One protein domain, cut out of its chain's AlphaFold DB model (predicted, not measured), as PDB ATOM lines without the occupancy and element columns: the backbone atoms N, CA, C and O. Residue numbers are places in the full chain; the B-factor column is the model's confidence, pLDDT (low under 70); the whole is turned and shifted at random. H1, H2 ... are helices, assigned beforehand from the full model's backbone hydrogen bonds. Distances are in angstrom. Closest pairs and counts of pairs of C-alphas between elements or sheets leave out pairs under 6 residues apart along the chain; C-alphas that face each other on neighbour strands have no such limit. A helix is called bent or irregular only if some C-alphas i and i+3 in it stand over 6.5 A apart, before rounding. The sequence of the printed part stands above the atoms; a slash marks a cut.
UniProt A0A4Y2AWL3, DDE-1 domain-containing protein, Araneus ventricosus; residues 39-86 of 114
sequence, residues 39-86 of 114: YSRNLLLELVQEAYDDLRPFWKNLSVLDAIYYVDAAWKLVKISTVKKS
ATOM      1  N   TYR A  39     -37.324 266.197  14.444       90.88
ATOM      2  CA  TYR A  39     -38.118 265.610  15.523       90.88
ATOM      3  C   TYR A  39     -39.613 265.618  15.185       90.88
ATOM      4  O   TYR A  39     -40.258 264.573  15.193       90.88
ATOM      5  N   SER A  40     -40.147 266.782  14.802       89.06
ATOM      6  CA  SER A  40     -41.579 266.940  14.518       89.06
ATOM      7  C   SER A  40     -42.022 266.107  13.316       89.06
ATOM      8  O   SER A  40     -43.111 265.539  13.324       89.06
ATOM      9  N   ARG A  41     -41.178 266.009  12.280       90.62
ATOM     10  CA  ARG A  41     -41.461 265.188  11.099       90.62
ATOM     11  C   ARG A  41     -41.518 263.705  11.449       90.62
ATOM     12  O   ARG A  41     -42.433 263.028  10.997       90.62
ATOM     13  N   ASN A  42     -40.556 263.213  12.223       90.31
ATOM     14  CA  ASN A  42     -40.500 261.802  12.602       90.31
ATOM     15  C   ASN A  42     -41.675 261.433  13.510       90.31
ATOM     16  O   ASN A  42     -42.354 260.449  13.247       90.31
ATOM     17  N   LEU A  43     -41.979 262.284  14.494       88.69
ATOM     18  CA  LEU A  43     -43.130 262.095  15.372       88.69
ATOM     19  C   LEU A  43     -44.445 262.063  14.581       88.69
ATOM     20  O   LEU A  43     -45.297 261.222  14.834       88.69
ATOM     21  N   LEU A  44     -44.605 262.941  13.585       88.62
ATOM     22  CA  LEU A  44     -45.787 262.937  12.721       88.62
ATOM     23  C   LEU A  44     -45.902 261.650  11.891       88.62
ATOM     24  O   LEU A  44     -47.008 261.157  11.696       88.62
ATOM     25  N   LEU A  45     -44.785 261.114  11.398       89.12
ATOM     26  CA  LEU A  45     -44.792 259.854  10.654       89.12
ATOM     27  C   LEU A  45     -45.220 258.683  11.538       89.12
ATOM     28  O   LEU A  45     -46.027 257.873  11.095       89.12
ATOM     29  N   GLU A  46     -44.734 258.621  12.776       86.94
ATOM     30  CA  GLU A  46     -45.160 257.590  13.726       86.94
ATOM     31  C   GLU A  46     -46.628 257.742  14.114       86.94
ATOM     32  O   GLU A  46     -47.363 256.760  14.090       86.94
ATOM     33  N   LEU A  47     -47.099 258.973  14.336       85.56
ATOM     34  CA  LEU A  47     -48.518 259.246  14.569       85.56
ATOM     35  C   LEU A  47     -49.395 258.738  13.418       85.56
ATOM     36  O   LEU A  47     -50.416 258.114  13.669       85.56
ATOM     37  N   VAL A  48     -49.007 258.972  12.163       85.81
ATOM     38  CA  VAL A  48     -49.764 258.493  10.991       85.81
ATOM     39  C   VAL A  48     -49.716 256.965  10.860       85.81
ATOM     40  O   VAL A  48     -50.660 256.370  10.347       85.81
ATOM     41  N   GLN A  49     -48.633 256.321  11.304       84.44
ATOM     42  CA  GLN A  49     -48.495 254.863  11.254       84.44
ATOM     43  C   GLN A  49     -49.263 254.156  12.377       84.44
ATOM     44  O   GLN A  49     -49.886 253.127  12.124       84.44
ATOM     45  N   GLU A  50     -49.230 254.689  13.599       78.25
ATOM     46  CA  GLU A  50     -49.846 254.062  14.774       78.25
ATOM     47  C   GLU A  50     -51.303 254.471  14.994       78.25
ATOM     48  O   GLU A  50     -52.093 253.682  15.514       78.25
ATOM     49  N   ALA A  51     -51.689 255.688  14.610       67.62
ATOM     50  CA  ALA A  51     -53.031 256.202  14.839       67.62
ATOM     51  C   ALA A  51     -53.798 256.306  13.519       67.62
ATOM     52  O   ALA A  51     -53.805 257.340  12.857       67.62
ATOM     53  N   TYR A  52     -54.480 255.213  13.170       66.75
ATOM     54  CA  TYR A  52     -55.363 255.168  12.003       66.75
ATOM     55  C   TYR A  52     -56.563 256.123  12.163       66.75
ATOM     56  O   TYR A  52     -56.858 256.881  11.247       66.75
ATOM     57  N   ASP A  53     -57.186 256.150  13.356       76.88
ATOM     58  CA  ASP A  53     -58.398 256.948  13.637       76.88
ATOM     59  C   ASP A  53     -58.340 257.808  14.923       76.88
ATOM     60  O   ASP A  53     -59.054 258.806  15.029       76.88
ATOM     61  N   ASP A  54     -57.517 257.459  15.928       82.06
ATOM     62  CA  ASP A  54     -57.457 258.194  17.204       82.06
ATOM     63  C   ASP A  54     -56.027 258.341  17.740       82.06
ATOM     64  O   ASP A  54     -55.346 257.364  18.041       82.06
ATOM     65  N   LEU A  55     -55.601 259.591  17.929       84.19
ATOM     66  CA  LEU A  55     -54.285 259.957  18.462       84.19
ATOM     67  C   LEU A  55     -54.243 259.932  20.003       84.19
ATOM     68  O   LEU A  55     -53.173 259.997  20.605       84.19
ATOM     69  N   ARG A  56     -55.393 259.878  20.690       84.75
ATOM     70  CA  ARG A  56     -55.468 259.953  22.163       84.75
ATOM     71  C   ARG A  56     -54.704 258.835  22.885       84.75
ATOM     72  O   ARG A  56     -54.113 259.148  23.920       84.75
ATOM     73  N   PRO A  57     -54.704 257.567  22.428       87.06
ATOM     74  CA  PRO A  57     -53.919 256.504  23.057       87.06
ATOM     75  C   PRO A  57     -52.414 256.754  22.951       87.06
ATOM     76  O   PRO A  57     -51.717 256.624  23.954       87.06
ATOM     77  N   PHE A  58     -51.942 257.209  21.786       85.50
ATOM     78  CA  PHE A  58     -50.538 257.558  21.562       85.50
ATOM     79  C   PHE A  58     -50.049 258.572  22.600       85.50
ATOM     80  O   PHE A  58     -49.130 258.308  23.371       85.50
ATOM     81  N   TRP A  59     -50.743 259.710  22.717       85.12
ATOM     82  CA  TRP A  59     -50.344 260.773  23.643       85.12
ATOM     83  C   TRP A  59     -50.459 260.388  25.121       85.12
ATOM     84  O   TRP A  59     -49.794 260.992  25.957       85.12
ATOM     85  N   LYS A  60     -51.307 259.414  25.469       88.25
ATOM     86  CA  LYS A  60     -51.398 258.895  26.844       88.25
ATOM     87  C   LYS A  60     -50.226 257.990  27.208       88.25
ATOM     88  O   LYS A  60     -49.883 257.926  28.384       88.25
ATOM     89  N   ASN A  61     -49.666 257.293  26.224       86.88
ATOM     90  CA  ASN A  61     -48.596 256.323  26.422       86.88
ATOM     91  C   ASN A  61     -47.206 256.933  26.215       86.88
ATOM     92  O   ASN A  61     -46.237 256.382  26.728       86.88
ATOM     93  N   LEU A  62     -47.113 258.073  25.522       87.06
ATOM     94  CA  LEU A  62     -45.860 258.781  25.289       87.06
ATOM     95  C   LEU A  62     -45.210 259.217  26.612       87.06
ATOM     96  O   LEU A  62     -45.680 260.137  27.290       87.06
ATOM     97  N   SER A  63     -44.100 258.575  26.961       91.50
ATOM     98  CA  SER A  63     -43.339 258.884  28.165       91.50
ATOM     99  C   SER A  63     -42.236 259.917  27.909       91.50
ATOM    100  O   SER A  63     -41.861 260.225  26.776       91.50
ATOM    101  N   VAL A  64     -41.666 260.452  28.994       89.31
ATOM    102  CA  VAL A  64     -40.473 261.314  28.915       89.31
ATOM    103  C   VAL A  64     -39.280 260.550  28.332       89.31
ATOM    104  O   VAL A  64     -38.475 261.136  27.613       89.31
ATOM    105  N   LEU A  65     -39.175 259.248  28.611       90.75
ATOM    106  CA  LEU A  65     -38.113 258.405  28.071       90.75
ATOM    107  C   LEU A  65     -38.227 258.289  26.545       90.75
ATOM    108  O   LEU A  65     -37.233 258.474  25.848       90.75
ATOM    109  N   ASP A  66     -39.441 258.089  26.032       88.19
ATOM    110  CA  ASP A  66     -39.697 258.052  24.587       88.19
ATOM    111  C   ASP A  66     -39.345 259.396  23.945       88.19
ATOM    112  O   ASP A  66     -38.631 259.447  22.946       88.19
ATOM    113  N   ALA A  67     -39.740 260.509  24.573       88.19
ATOM    114  CA  ALA A  67     -39.371 261.848  24.117       88.19
ATOM    115  C   ALA A  67     -37.845 262.040  24.011       88.19
ATOM    116  O   ALA A  67     -37.373 262.632  23.039       88.19
ATOM    117  N   ILE A  68     -37.067 261.516  24.966       90.62
ATOM    118  CA  ILE A  68     -35.597 261.548  24.919       90.62
ATOM    119  C   ILE A  68     -35.074 260.711  23.745       90.62
ATOM    120  O   ILE A  68     -34.212 261.187  23.004       90.62
ATOM    121  N   TYR A  69     -35.612 259.508  23.528       91.50
ATOM    122  CA  TYR A  69     -35.232 258.672  22.386       91.50
ATOM    123  C   TYR A  69     -35.538 259.342  21.044       91.50
ATOM    124  O   TYR A  69     -34.705 259.306  20.138       91.50
ATOM    125  N   TYR A  70     -36.673 260.028  20.917       89.31
ATOM    126  CA  TYR A  70     -37.001 260.789  19.711       89.31
ATOM    127  C   TYR A  70     -36.045 261.956  19.464       89.31
ATOM    128  O   TYR A  70     -35.685 262.228  18.316       89.31
ATOM    129  N   VAL A  71     -35.618 262.649  20.520       89.56
ATOM    130  CA  VAL A  71     -34.616 263.717  20.408       89.56
ATOM    131  C   VAL A  71     -33.261 263.148  19.990       89.56
ATOM    132  O   VAL A  71     -32.633 263.711  19.094       89.56
ATOM    133  N   ASP A  72     -32.826 262.024  20.565       91.81
ATOM    134  CA  ASP A  72     -31.590 261.336  20.169       91.81
ATOM    135  C   ASP A  72     -31.635 260.883  18.698       91.81
ATOM    136  O   ASP A  72     -30.715 261.158  17.920       91.81
ATOM    137  N   ALA A  73     -32.743 260.272  18.273       91.75
ATOM    138  CA  ALA A  73     -32.958 259.874  16.886       91.75
ATOM    139  C   ALA A  73     -32.922 261.081  15.934       91.75
ATOM    140  O   ALA A  73     -32.279 261.033  14.883       91.75
ATOM    141  N   ALA A  74     -33.561 262.191  16.309       91.00
ATOM    142  CA  ALA A  74     -33.531 263.417  15.524       91.00
ATOM    143  C   ALA A  74     -32.125 264.038  15.470       91.00
ATOM    144  O   ALA A  74     -31.705 264.513  14.413       91.00
ATOM    145  N   TRP A  75     -31.372 263.996  16.572       90.69
ATOM    146  CA  TRP A  75     -30.007 264.517  16.654       90.69
ATOM    147  C   TRP A  75     -29.047 263.769  15.732       90.69
ATOM    148  O   TRP A  75     -28.283 264.399  15.002       90.69
ATOM    149  N   LYS A  76     -29.153 262.438  15.666       92.12
ATOM    150  CA  LYS A  76     -28.367 261.597  14.745       92.12
ATOM    151  C   LYS A  76     -28.576 261.950  13.267       92.12
ATOM    152  O   LYS A  76     -27.692 261.711  12.449       92.12
ATOM    153  N   LEU A  77     -29.721 262.537  12.918       91.75
ATOM    154  CA  LEU A  77     -30.053 262.968  11.555       91.75
ATOM    155  C   LEU A  77     -29.622 264.412  11.251       91.75
ATOM    156  O   LEU A  77     -29.638 264.836  10.088       91.75
ATOM    157  N   VAL A  78     -29.223 265.189  12.261       89.00
ATOM    158  CA  VAL A  78     -28.679 266.531  12.047       89.00
ATOM    159  C   VAL A  78     -27.333 266.410  11.336       89.00
ATOM    160  O   VAL A  78     -26.367 265.846  11.843       89.00
ATOM    161  N   LYS A  79     -27.244 266.981  10.134       86.88
ATOM    162  CA  LYS A  79     -26.005 266.958   9.351       86.88
ATOM    163  C   LYS A  79     -24.902 267.741  10.061       86.88
ATOM    164  O   LYS A  79     -25.085 268.907  10.412       86.88
ATOM    165  N   ILE A  80     -23.704 267.158  10.118       81.56
ATOM    166  CA  ILE A  80     -22.485 267.821  10.616       81.56
ATOM    167  C   ILE A  80     -22.220 269.134   9.859       81.56
ATOM    168  O   ILE A  80     -21.712 270.093  10.429       81.56
ATOM    169  N   SER A  81     -22.593 269.225   8.577       78.81
ATOM    170  CA  SER A  81     -22.466 270.461   7.795       78.81
ATOM    171  C   SER A  81     -23.340 271.606   8.320       78.81
ATOM    172  O   SER A  81     -22.905 272.755   8.253       78.81
ATOM    173  N   THR A  82     -24.518 271.311   8.875       78.06
ATOM    174  CA  THR A  82     -25.386 272.292   9.543       78.06
ATOM    175  C   THR A  82     -24.718 272.805  10.818       78.06
ATOM    176  O   THR A  82     -24.640 274.012  11.008       78.06
ATOM    177  N   VAL A  83     -24.128 271.904  11.610       76.69
ATOM    178  CA  VAL A  83     -23.378 272.235  12.840       76.69
ATOM    179  C   VAL A  83     -22.078 273.004  12.549       76.69
ATOM    180  O   VAL A  83     -21.660 273.885  13.292       76.69
ATOM    181  N   LYS A  84     -21.410 272.707  11.432       75.19
ATOM    182  CA  LYS A  84     -20.209 273.444  11.014       75.19
ATOM    183  C   LYS A  84     -20.543 274.841  10.487       75.19
ATOM    184  O   LYS A  84     -19.752 275.759  10.675       75.19
ATOM    185  N   LYS A  85     -21.670 275.005   9.785       73.88
ATOM    186  CA  LYS A  85     -22.125 276.315   9.282       73.88
ATOM    187  C   LYS A  85     -22.465 277.256  10.430       73.88
ATOM    188  O   LYS A  85     -22.005 278.391  10.415       73.88
ATOM    189  N   SER A  86     -23.191 276.762  11.425       67.38
ATOM    190  CA  SER A  86     -23.522 277.530  12.620       67.38
ATOM    191  C   SER A  86     -22.297 277.978  13.407       67.38
ATOM    192  O   SER A  86     -22.190 279.138  13.787       67.38
TER     193      SER A  86
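What this domain is: This is residues 39 to 86 of the 114 residues of the protein "DDE-1 domain-containing protein" of Araneus ventricosus (UniProt A0A4Y2AWL3). Two longer helices, H1 and H3, make a loose V, with residues 39 to 43 of H1 meeting residues 70 to 74 of H3, and the short helix H2 bridges the open side of the V. Beyond the meeting point, residues 78 to 86, of which 80 to 86 belong to H4, stick out as a free arm that adds to the length. The printed part has 48 residues, with four named helices in the order H1, H2, H3, H4 and no named strand; the class is all helix. The whole is loose, with a radius of gyration of the C-alphas of 13.5 A, and the C-alphas span 41 by 20 by 12 A.

Where its parts are: H1 is residues 39 to 50, 16.5 A from first to last C-alpha, and begins at C-alpha 39, (-38.118, 265.610, 15.523). H2 is residues 56 to 61. H3, residues 64 to 77, is the longest helix with 14 residues and 20.3 A from first to last C-alpha; its C-alpha 64 is at (-40.473, 261.314, 28.915). H4 is residues 80 to 86 and ends at C-alpha 86, (-23.522, 277.530, 12.620). No helix is bent or irregular.

How they stand to each other: H1 and H3 touch, with residues 39 to 43 of H1 and residues 70 to 74 of H3 alone. Their closest C-alphas are those of Tyr 39 and Ala 74, 5.1 A apart. The two helices run opposite ways at a steep tilt of 63 degrees. H2 touches no helix; it is close to H1 but not clearly touching it, with the C-alphas of Leu 47 and Phe 58 closest at 7.5 A. H1 and H2 stand at a steep tilt of 66 degrees and run opposite ways. H2 and H3 are apart, and H4 is apart from H1, H2 and H3. In H1, H2 and H4 every O i to N i+4 pair is within hydrogen-bond range, and in H3 9 of 10 are.

The domain as a whole: The outline is a rod, and the two C-alphas farthest apart are those of Asp 53 and Lys 84, at 41.7 A. The stretches that stand free are residues 60 to 66, of which 64 to 66 belong to H3, and residues 78 to 86. Without them the body has 32 residues and spans 30 by 14 by 11 A. The links H1 to H2, H2 to H3 and H3 to H4 are tight, and the printed part has no cut. The mean pLDDT of the printed part is 85.3; residues 51 to 52 and residue 86 are under 70.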